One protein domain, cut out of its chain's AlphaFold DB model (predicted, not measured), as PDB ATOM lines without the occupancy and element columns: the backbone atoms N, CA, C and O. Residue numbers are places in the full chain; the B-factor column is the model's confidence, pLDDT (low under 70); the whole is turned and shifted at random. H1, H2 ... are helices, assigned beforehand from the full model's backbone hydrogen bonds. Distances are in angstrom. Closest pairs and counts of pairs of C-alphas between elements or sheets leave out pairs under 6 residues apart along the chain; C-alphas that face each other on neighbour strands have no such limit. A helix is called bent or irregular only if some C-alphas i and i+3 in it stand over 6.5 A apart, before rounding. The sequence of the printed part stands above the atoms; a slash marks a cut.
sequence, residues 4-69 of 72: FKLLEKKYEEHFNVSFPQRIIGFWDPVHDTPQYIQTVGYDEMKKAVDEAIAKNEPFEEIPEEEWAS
ATOM      1  N   PHE A   4     639.550 371.468 473.020       88.00
ATOM      2  CA  PHE A   4     639.444 372.741 472.305       88.00
ATOM      3  C   PHE A   4     640.743 373.028 471.549       88.00
ATOM      4  O   PHE A   4     640.715 373.258 470.345       88.00
ATOM      5  N   LYS A   5     641.896 372.825 472.199       90.69
ATOM      6  CA  LYS A   5     643.215 372.969 471.555       90.69
ATOM      7  C   LYS A   5     643.428 372.028 470.370       90.69
ATOM      8  O   LYS A   5     644.194 372.341 469.466       90.69
ATOM      9  N   LEU A   6     642.792 370.853 470.370       93.25
ATOM     10  CA  LEU A   6     642.843 369.948 469.219       93.25
ATOM     11  C   LEU A   6     642.066 370.507 468.019       93.25
ATOM     12  O   LEU A   6     642.519 370.338 466.889       93.25
ATOM     13  N   LEU A   7     640.931 371.175 468.252       91.88
ATOM     14  CA  LEU A   7     640.164 371.847 467.197       91.88
ATOM     15  C   LEU A   7     640.902 373.072 466.664       91.88
ATOM     16  O   LEU A   7     640.997 373.227 465.449       91.88
ATOM     17  N   GLU A   8     641.468 373.885 467.559       92.50
ATOM     18  CA  GLU A   8     642.304 375.032 467.190       92.50
ATOM     19  C   GLU A   8     643.450 374.571 466.292       92.50
ATOM     20  O   GLU A   8     643.552 375.007 465.152       92.50
ATOM     21  N   LYS A   9     644.231 373.578 466.733       94.19
ATOM     22  CA  LYS A   9     645.348 373.041 465.948       94.19
ATOM     23  C   LYS A   9     644.914 372.504 464.586       94.19
ATOM     24  O   LYS A   9     645.600 372.742 463.602       94.19
ATOM     25  N   LYS A  10     643.782 371.795 464.510       94.38
ATOM     26  CA  LYS A  10     643.236 371.293 463.237       94.38
ATOM     27  C   LYS A  10     642.933 372.442 462.269       94.38
ATOM     28  O   LYS A  10     643.223 372.334 461.080       94.38
ATOM     29  N   TYR A  11     642.332 373.514 462.773       94.25
ATOM     30  CA  TYR A  11     642.046 374.714 461.994       94.25
ATOM     31  C   TYR A  11     643.341 375.403 461.539       94.25
ATOM     32  O   TYR A  11     643.499 375.687 460.352       94.25
ATOM     33  N   GLU A  12     644.288 375.610 462.458       95.00
ATOM     34  CA  GLU A  12     645.572 376.260 462.173       95.00
ATOM     35  C   GLU A  12     646.397 375.478 461.145       95.00
ATOM     36  O   GLU A  12     646.984 376.069 460.245       95.00
ATOM     37  N   GLU A  13     646.406 374.147 461.231       95.25
ATOM     38  CA  GLU A  13     647.080 373.272 460.267       95.25
ATOM     39  C   GLU A  13     646.451 373.345 458.868       95.25
ATOM     40  O   GLU A  13     647.176 373.266 457.877       95.25
ATOM     41  N   HIS A  14     645.125 373.505 458.768       95.88
ATOM     42  CA  HIS A  14     644.426 373.599 457.479       95.88
ATOM     43  C   HIS A  14     644.631 374.961 456.807       95.88
ATOM     44  O   HIS A  14     644.925 375.023 455.615       95.88
ATOM     45  N   PHE A  15     644.491 376.052 457.563       94.62
ATOM     46  CA  PHE A  15     644.549 377.414 457.022       94.62
ATOM     47  C   PHE A  15     645.936 378.065 457.092       94.62
ATOM     48  O   PHE A  15     646.153 379.098 456.458       94.62
ATOM     49  N   ASN A  16     646.878 377.478 457.834       93.38
ATOM     50  CA  ASN A  16     648.216 378.020 458.091       93.38
ATOM     51  C   ASN A  16     648.192 379.448 458.681       93.38
ATOM     52  O   ASN A  16     649.028 380.293 458.359       93.38
ATOM     53  N   VAL A  17     647.211 379.708 459.546       91.06
ATOM     54  CA  VAL A  17     647.030 380.946 460.321       91.06
ATOM     55  C   VAL A  17     646.707 380.582 461.765       91.06
ATOM     56  O   VAL A  17     646.241 379.475 462.015       91.06
ATOM     57  N   SER A  18     646.934 381.494 462.710       91.19
ATOM     58  CA  SER A  18     646.551 381.280 464.111       91.19
ATOM     59  C   SER A  18     645.033 381.230 464.287       91.19
ATOM     60  O   SER A  18     644.296 381.898 463.559       91.19
ATOM     61  N   PHE A  19     644.564 380.457 465.267       90.06
ATOM     62  CA  PHE A  19     643.147 380.411 465.603       90.06
ATOM     63  C   PHE A  19     642.707 381.770 466.172       90.06
ATOM     64  O   PHE A  19     643.313 382.251 467.139       90.06
ATOM     65  N   PRO A  20     641.669 382.401 465.601       87.75
ATOM     66  CA  PRO A  20     641.302 383.756 465.977       87.75
ATOM     67  C   PRO A  20     640.743 383.804 467.397       87.75
ATOM     68  O   PRO A  20     640.020 382.908 467.834       87.75
ATOM     69  N   GLN A  21     641.083 384.868 468.121       85.00
ATOM     70  CA  GLN A  21     640.684 385.045 469.521       85.00
ATOM     71  C   GLN A  21     639.455 385.953 469.650       85.00
ATOM     72  O   GLN A  21     638.697 385.833 470.610       85.00
ATOM     73  N   ARG A  22     639.250 386.857 468.683       83.88
ATOM     74  CA  ARG A  22     638.137 387.818 468.641       83.88
ATOM     75  C   ARG A  22     637.133 387.433 467.564       83.88
ATOM     76  O   ARG A  22     637.187 387.919 466.441       83.88
ATOM     77  N   ILE A  23     636.227 386.530 467.909       80.19
ATOM     78  CA  ILE A  23     635.214 386.001 466.994       80.19
ATOM     79  C   ILE A  23     633.871 385.872 467.703       80.19
ATOM     80  O   ILE A  23     633.793 385.426 468.847       80.19
ATOM     81  N   ILE A  24     632.801 386.234 467.001       68.75
ATOM     82  CA  ILE A  24     631.431 385.972 467.448       68.75
ATOM     83  C   ILE A  24     630.996 384.647 466.826       68.75
ATOM     84  O   ILE A  24     631.074 384.488 465.611       68.75
ATOM     85  N   GLY A  25     630.498 383.710 467.636       64.31
ATOM     86  CA  GLY A  25     629.742 382.581 467.085       64.31
ATOM     87  C   GLY A  25     629.816 381.262 467.841       64.31
ATOM     88  O   GLY A  25     628.884 380.478 467.722       64.31
ATOM     89  N   PHE A  26     630.870 380.990 468.617       67.38
ATOM     90  CA  PHE A  26     631.003 379.678 469.294       67.38
ATOM     91  C   PHE A  26     630.569 379.702 470.754       67.38
ATOM     92  O   PHE A  26     630.273 378.662 471.340       67.38
ATOM     93  N   TRP A  27     630.552 380.893 471.340       63.06
ATOM     94  CA  TRP A  27     630.274 381.105 472.744       63.06
ATOM     95  C   TRP A  27     628.929 381.789 472.894       63.06
ATOM     96  O   TRP A  27     628.720 382.873 472.356       63.06
ATOM     97  N   ASP A  28     628.022 381.127 473.608       67.25
ATOM     98  CA  ASP A  28     626.779 381.732 474.064       67.25
ATOM     99  C   ASP A  28     627.086 382.538 475.337       67.25
ATOM    100  O   ASP A  28     627.336 381.928 476.382       67.25
ATOM    101  N   PRO A  29     627.095 383.884 475.281       62.59
ATOM    102  CA  PRO A  29     627.401 384.709 476.449       62.59
ATOM    103  C   PRO A  29     626.342 384.575 477.553       62.59
ATOM    104  O   PRO A  29     626.608 384.915 478.702       62.59
ATOM    105  N   VAL A  30     625.155 384.044 477.239       67.75
ATOM    106  CA  VAL A  30     624.063 383.832 478.199       67.75
ATOM    107  C   VAL A  30     624.257 382.539 479.004       67.75
ATOM    108  O   VAL A  30     623.704 382.405 480.098       67.75
ATOM    109  N   HIS A  31     625.061 381.592 478.507       71.50
ATOM    110  CA  HIS A  31     625.310 380.296 479.144       71.50
ATOM    111  C   HIS A  31     626.820 380.021 479.282       71.50
ATOM    112  O   HIS A  31     627.407 379.236 478.541       71.50
ATOM    113  N   ASP A  32     627.455 380.612 480.295       72.56
ATOM    114  CA  ASP A  32     628.907 380.550 480.546       72.56
ATOM    115  C   ASP A  32     629.335 379.468 481.560       72.56
ATOM    116  O   ASP A  32     630.488 379.406 481.997       72.56
ATOM    117  N   THR A  33     628.421 378.578 481.961       83.12
ATOM    118  CA  THR A  33     628.764 377.530 482.932       83.12
ATOM    119  C   THR A  33     629.796 376.553 482.348       83.12
ATOM    120  O   THR A  33     629.668 376.141 481.190       83.12
ATOM    121  N   PRO A  34     630.778 376.072 483.139       82.56
ATOM    122  CA  PRO A  34     631.793 375.136 482.652       82.56
ATOM    123  C   PRO A  34     631.224 373.885 481.970       82.56
ATOM    124  O   PRO A  34     631.831 373.357 481.042       82.56
ATOM    125  N   GLN A  35     630.064 373.402 482.417       85.06
ATOM    126  CA  GLN A  35     629.385 372.240 481.847       85.06
ATOM    127  C   GLN A  35     628.824 372.534 480.455       85.06
ATOM    128  O   GLN A  35     628.987 371.711 479.554       85.06
ATOM    129  N   TYR A  36     628.190 373.693 480.267       83.88
ATOM    130  CA  TYR A  36     627.660 374.108 478.968       83.88
ATOM    131  C   TYR A  36     628.788 374.296 477.956       83.88
ATOM    132  O   TYR A  36     628.754 373.729 476.868       83.88
ATOM    133  N   ILE A  37     629.843 374.996 478.369       82.69
ATOM    134  CA  ILE A  37     631.048 375.221 477.570       82.69
ATOM    135  C   ILE A  37     631.620 373.891 477.096       82.69
ATOM    136  O   ILE A  37     631.837 373.673 475.908       82.69
ATOM    137  N   GLN A  38     631.825 372.960 478.029       84.44
ATOM    138  CA  GLN A  38     632.408 371.660 477.726       84.44
ATOM    139  C   GLN A  38     631.472 370.726 476.953       84.44
ATOM    140  O   GLN A  38     631.932 369.668 476.533       84.44
ATOM    141  N   THR A  39     630.202 371.062 476.753       85.38
ATOM    142  CA  THR A  39     629.264 370.236 475.982       85.38
ATOM    143  C   THR A  39     628.830 370.983 474.730       85.38
ATOM    144  O   THR A  39     629.448 370.815 473.683       85.38
ATOM    145  N   VAL A  40     627.843 371.862 474.864       85.81
ATOM    146  CA  VAL A  40     627.245 372.630 473.770       85.81
ATOM    147  C   VAL A  40     628.261 373.567 473.119       85.81
ATOM    148  O   VAL A  40     628.422 373.522 471.905       85.81
ATOM    149  N   GLY A  41     629.011 374.349 473.905       84.88
ATOM    150  CA  GLY A  41     630.010 375.279 473.352       84.88
ATOM    151  C   GLY A  41     631.099 374.566 472.541       84.88
ATOM    152  O   GLY A  41     631.506 375.022 471.474       84.88
ATOM    153  N   TYR A  42     631.530 373.392 473.005       88.25
ATOM    154  CA  TYR A  42     632.469 372.550 472.268       88.25
ATOM    155  C   TYR A  42     631.880 372.016 470.955       88.25
ATOM    156  O   TYR A  42     632.565 372.037 469.932       88.25
ATOM    157  N   ASP A  43     630.644 371.514 470.977       90.00
ATOM    158  CA  ASP A  43     630.007 370.941 469.788       90.00
ATOM    159  C   ASP A  43     629.760 372.011 468.713       90.00
ATOM    160  O   ASP A  43     630.020 371.760 467.533       90.00
ATOM    161  N   GLU A  44     629.366 373.221 469.116       89.44
ATOM    162  CA  GLU A  44     629.218 374.370 468.214       89.44
ATOM    163  C   GLU A  44     630.566 374.813 467.627       89.44
ATOM    164  O   GLU A  44     630.687 374.952 466.407       89.44
ATOM    165  N   MET A  45     631.617 374.936 468.448       89.44
ATOM    166  CA  MET A  45     632.967 375.236 467.948       89.44
ATOM    167  C   MET A  45     633.444 374.172 466.956       89.44
ATOM    168  O   MET A  45     633.970 374.497 465.889       89.44
ATOM    169  N   LYS A  46     633.252 372.888 467.278       92.88
ATOM    170  CA  LYS A  46     633.630 371.782 466.394       92.88
ATOM    171  C   LYS A  46     632.909 371.889 465.055       92.88
ATOM    172  O   LYS A  46     633.549 371.749 464.013       92.88
ATOM    173  N   LYS A  47     631.595 372.112 465.080       92.31
ATOM    174  CA  LYS A  47     630.775 372.250 463.875       92.31
ATOM    175  C   LYS A  47     631.268 373.407 463.015       92.31
ATOM    176  O   LYS A  47     631.486 373.213 461.825       92.31
ATOM    177  N   ALA A  48     631.518 374.566 463.613       90.62
ATOM    178  CA  ALA A  48     632.005 375.723 462.880       90.62
ATOM    179  C   ALA A  48     633.396 375.505 462.273       90.62
ATOM    180  O   ALA A  48     633.617 375.870 461.121       90.62
ATOM    181  N   VAL A  49     634.326 374.880 463.006       91.88
ATOM    182  CA  VAL A  49     635.663 374.544 462.480       91.88
ATOM    183  C   VAL A  49     635.553 373.577 461.308       91.88
ATOM    184  O   VAL A  49     636.199 373.774 460.280       91.88
ATOM    185  N   ASP A  50     634.726 372.542 461.441       93.81
ATOM    186  CA  ASP A  50     634.501 371.576 460.370       93.81
ATOM    187  C   ASP A  50     633.861 372.241 459.138       93.81
ATOM    188  O   ASP A  50     634.260 371.941 458.013       93.81
ATOM    189  N   GLU A  51     632.921 373.172 459.326       93.50
ATOM    190  CA  GLU A  51     632.300 373.941 458.241       93.50
ATOM    191  C   GLU A  51     633.281 374.898 457.554       93.50
ATOM    192  O   GLU A  51     633.316 374.931 456.323       93.50
ATOM    193  N   ALA A  52     634.095 375.629 458.320       92.12
ATOM    194  CA  ALA A  52     635.139 376.507 457.799       92.12
ATOM    195  C   ALA A  52     636.112 375.719 456.918       92.12
ATOM    196  O   ALA A  52     636.334 376.069 455.758       92.12
ATOM    197  N   ILE A  53     636.622 374.592 457.426       94.38
ATOM    198  CA  ILE A  53     637.515 373.695 456.684       94.38
ATOM    199  C   ILE A  53     636.828 373.155 455.425       94.38
ATOM    200  O   ILE A  53     637.423 373.169 454.349       94.38
ATOM    201  N   ALA A  54     635.575 372.700 455.532       95.56
ATOM    202  CA  ALA A  54     634.835 372.139 454.402       95.56
ATOM    203  C   ALA A  54     634.582 373.164 453.285       95.56
ATOM    204  O   ALA A  54     634.599 372.801 452.109       95.56
ATOM    205  N   LYS A  55     634.357 374.432 453.644       95.06
ATOM    206  CA  LYS A  55     634.163 375.542 452.698       95.06
ATOM    207  C   LYS A  55     635.473 376.206 452.274       95.06
ATOM    208  O   LYS A  55     635.477 376.977 451.321       95.06
ATOM    209  N   ASN A  56     636.579 375.879 452.943       93.62
ATOM    210  CA  ASN A  56     637.855 376.574 452.825       93.62
ATOM    211  C   ASN A  56     637.730 378.090 453.085       93.62
ATOM    212  O   ASN A  56     638.381 378.904 452.429       93.62
ATOM    213  N   GLU A  57     636.889 378.450 454.051       92.88
ATOM    214  CA  GLU A  57     636.611 379.824 454.466       92.88
ATOM    215  C   GLU A  57     637.121 380.008 455.903       92.88
ATOM    216  O   GLU A  57     636.505 379.472 456.828       92.88
ATOM    217  N   PRO A  58     638.258 380.698 456.118       91.12
ATOM    218  CA  PRO A  58     638.738 380.973 457.463       91.12
ATOM    219  C   PRO A  58     637.776 381.923 458.185       91.12
ATOM    220  O   PRO A  58     637.138 382.777 457.570       91.12
ATOM    221  N   PHE A  59     637.693 381.787 459.503       89.69
ATOM    222  CA  PHE A  59     636.962 382.712 460.353       89.69
ATOM    223  C   PHE A  59     637.532 384.126 460.241       89.69
ATOM    224  O   PHE A  59     638.749 384.327 460.243       89.69
ATOM    225  N   GLU A  60     636.634 385.103 460.200       85.69
ATOM    226  CA  GLU A  60     636.986 386.514 460.220       85.69
ATOM    227  C   GLU A  60     637.245 386.958 461.661       85.69
ATOM    228  O   GLU A  60     636.366 386.864 462.517       85.69
ATOM    229  N   GLU A  61     638.467 387.412 461.942       85.69
ATOM    230  CA  GLU A  61     638.812 387.953 463.253       85.69
ATOM    231  C   GLU A  61     638.404 389.423 463.339       85.69
ATOM    232  O   GLU A  61     638.903 390.269 462.595       85.69
ATOM    233  N   ILE A  62     637.520 389.727 464.284       85.62
ATOM    234  CA  ILE A  62     637.026 391.078 464.531       85.62
ATOM    235  C   ILE A  62     638.184 391.920 465.081       85.62
ATOM    236  O   ILE A  62     638.794 391.510 466.076       85.62
ATOM    237  N   PRO A  63     638.501 393.089 464.494       88.38
ATOM    238  CA  PRO A  63     639.536 393.991 464.996       88.38
ATOM    239  C   PRO A  63     639.347 394.349 466.475       88.38
ATOM    240  O   PRO A  63     638.229 394.398 466.980       88.38
ATOM    241  N   GLU A  64     640.437 394.634 467.188       86.12
ATOM    242  CA  GLU A  64     640.390 394.924 468.631       86.12
ATOM    243  C   GLU A  64     639.476 396.111 468.975       86.12
ATOM    244  O   GLU A  64     638.723 396.044 469.943       86.12
ATOM    245  N   GLU A  65     639.496 397.162 468.154       85.31
ATOM    246  CA  GLU A  65     638.665 398.360 468.336       85.31
ATOM    247  C   GLU A  65     637.163 398.046 468.228       85.31
ATOM    248  O   GLU A  65     636.346 398.551 469.004       85.31
ATOM    249  N   GLU A  66     636.799 397.164 467.295       84.44
ATOM    250  CA  GLU A  66     635.423 396.701 467.113       84.44
ATOM    251  C   GLU A  66     635.020 395.731 468.227       84.44
ATOM    252  O   GLU A  66     633.933 395.853 468.789       84.44
ATOM    253  N   TRP A  67     635.923 394.830 468.623       84.00
ATOM    254  CA  TRP A  67     635.700 393.885 469.716       84.00
ATOM    255  C   TRP A  67     635.456 394.581 471.055       84.00
ATOM    256  O   TRP A  67     634.529 394.223 471.777       84.00
ATOM    257  N   ALA A  68     636.237 395.618 471.364       82.94
ATOM    258  CA  ALA A  68     636.069 396.430 472.568       82.94
ATOM    259  C   ALA A  68     634.735 397.197 472.607       82.94
ATOM    260  O   ALA A  68     634.305 397.626 473.678       82.94
ATOM    261  N   SER A  69     634.083 397.370 471.455       82.88
ATOM    262  CA  SER A  69     632.794 398.053 471.332       82.88
ATOM    263  C   SER A  69     631.594 397.102 471.452       82.88
ATOM    264  O   SER A  69     630.458 397.568 471.560       82.88
TER     265      SER A  69
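This is residues 4 to 69 of the 72 residues of an uncharacterized protein of Lactococcus garvieae (UniProt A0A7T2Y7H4). Look first for two helices side by side, the shorter H1 and the long H2, nearly aligned and running the same way, with a long loop, residues 16 to 33, that folds back from the last residue of H1 to the first of H2. After H2 the backbone leads away from this pair to a very short helix, H3, which touches neither of the other two. The printed part has 66 residues with three named helices, in the order H1, H2, H3, and no named strand; its class is all helix, with 38 residues in named elements. The whole is compact, with a radius of gyration of the C-alphas of 12.3 A, and its C-alphas span 31 by 29 by 18 A along the three main axes.

Start with H1, residues 4 to 15, and then find H2, residues 34 to 55. They touch, with 8 pairs of C-alphas within 8 A. Look for their closest C-alphas at Tyr 11 and Val 49, 6.4 A apart. The two helices run the same way at a shallow tilt of 12 degrees, and their centres are 11.8 A apart. Near residue 41 you will find a kink of 32 degrees in H2; the helix is neither bent nor irregular, but only just, with C-alphas 38 and 41 at 6.2 A. Go on to H3, residues 64 to 67, which is apart from H1 and also apart from H2. In the backbone of H1 every O i to N i+4 pair is within hydrogen-bond range, and in H2 16 of 18 are. H3 is too short for such a pair, but its one O i to N i+3 pair is within range.

Find C-alpha 4, of Phe 4, at (639.444, 372.741, 472.305); from there H1 runs 16.8 A to Phe 15. Pass along residues 16 to 33 to Pro 34, whose C-alpha is at (631.793, 375.136, 482.652). From it H2, the longest helix with 22 residues, runs 30.1 A to Lys 55, with C-alpha 55 at (634.163, 375.542, 452.698). H3 runs from Glu 64 to Trp 67, where C-alpha 67 is at (635.700, 393.885, 469.716).

Read from residue 4 to residue 69 and you will meet no cut. The link from H1 to H2, 18 residues, is long, and the link from H2 to H3, 8 residues, is short. The two C-alphas farthest apart are those of Asn 16 and Val 30, at 32.0 A. In the B-factor column the mean pLDDT of the printed part is 86.3; look at residues 24 to 30, in the long link, for the model's low confidence, under 70.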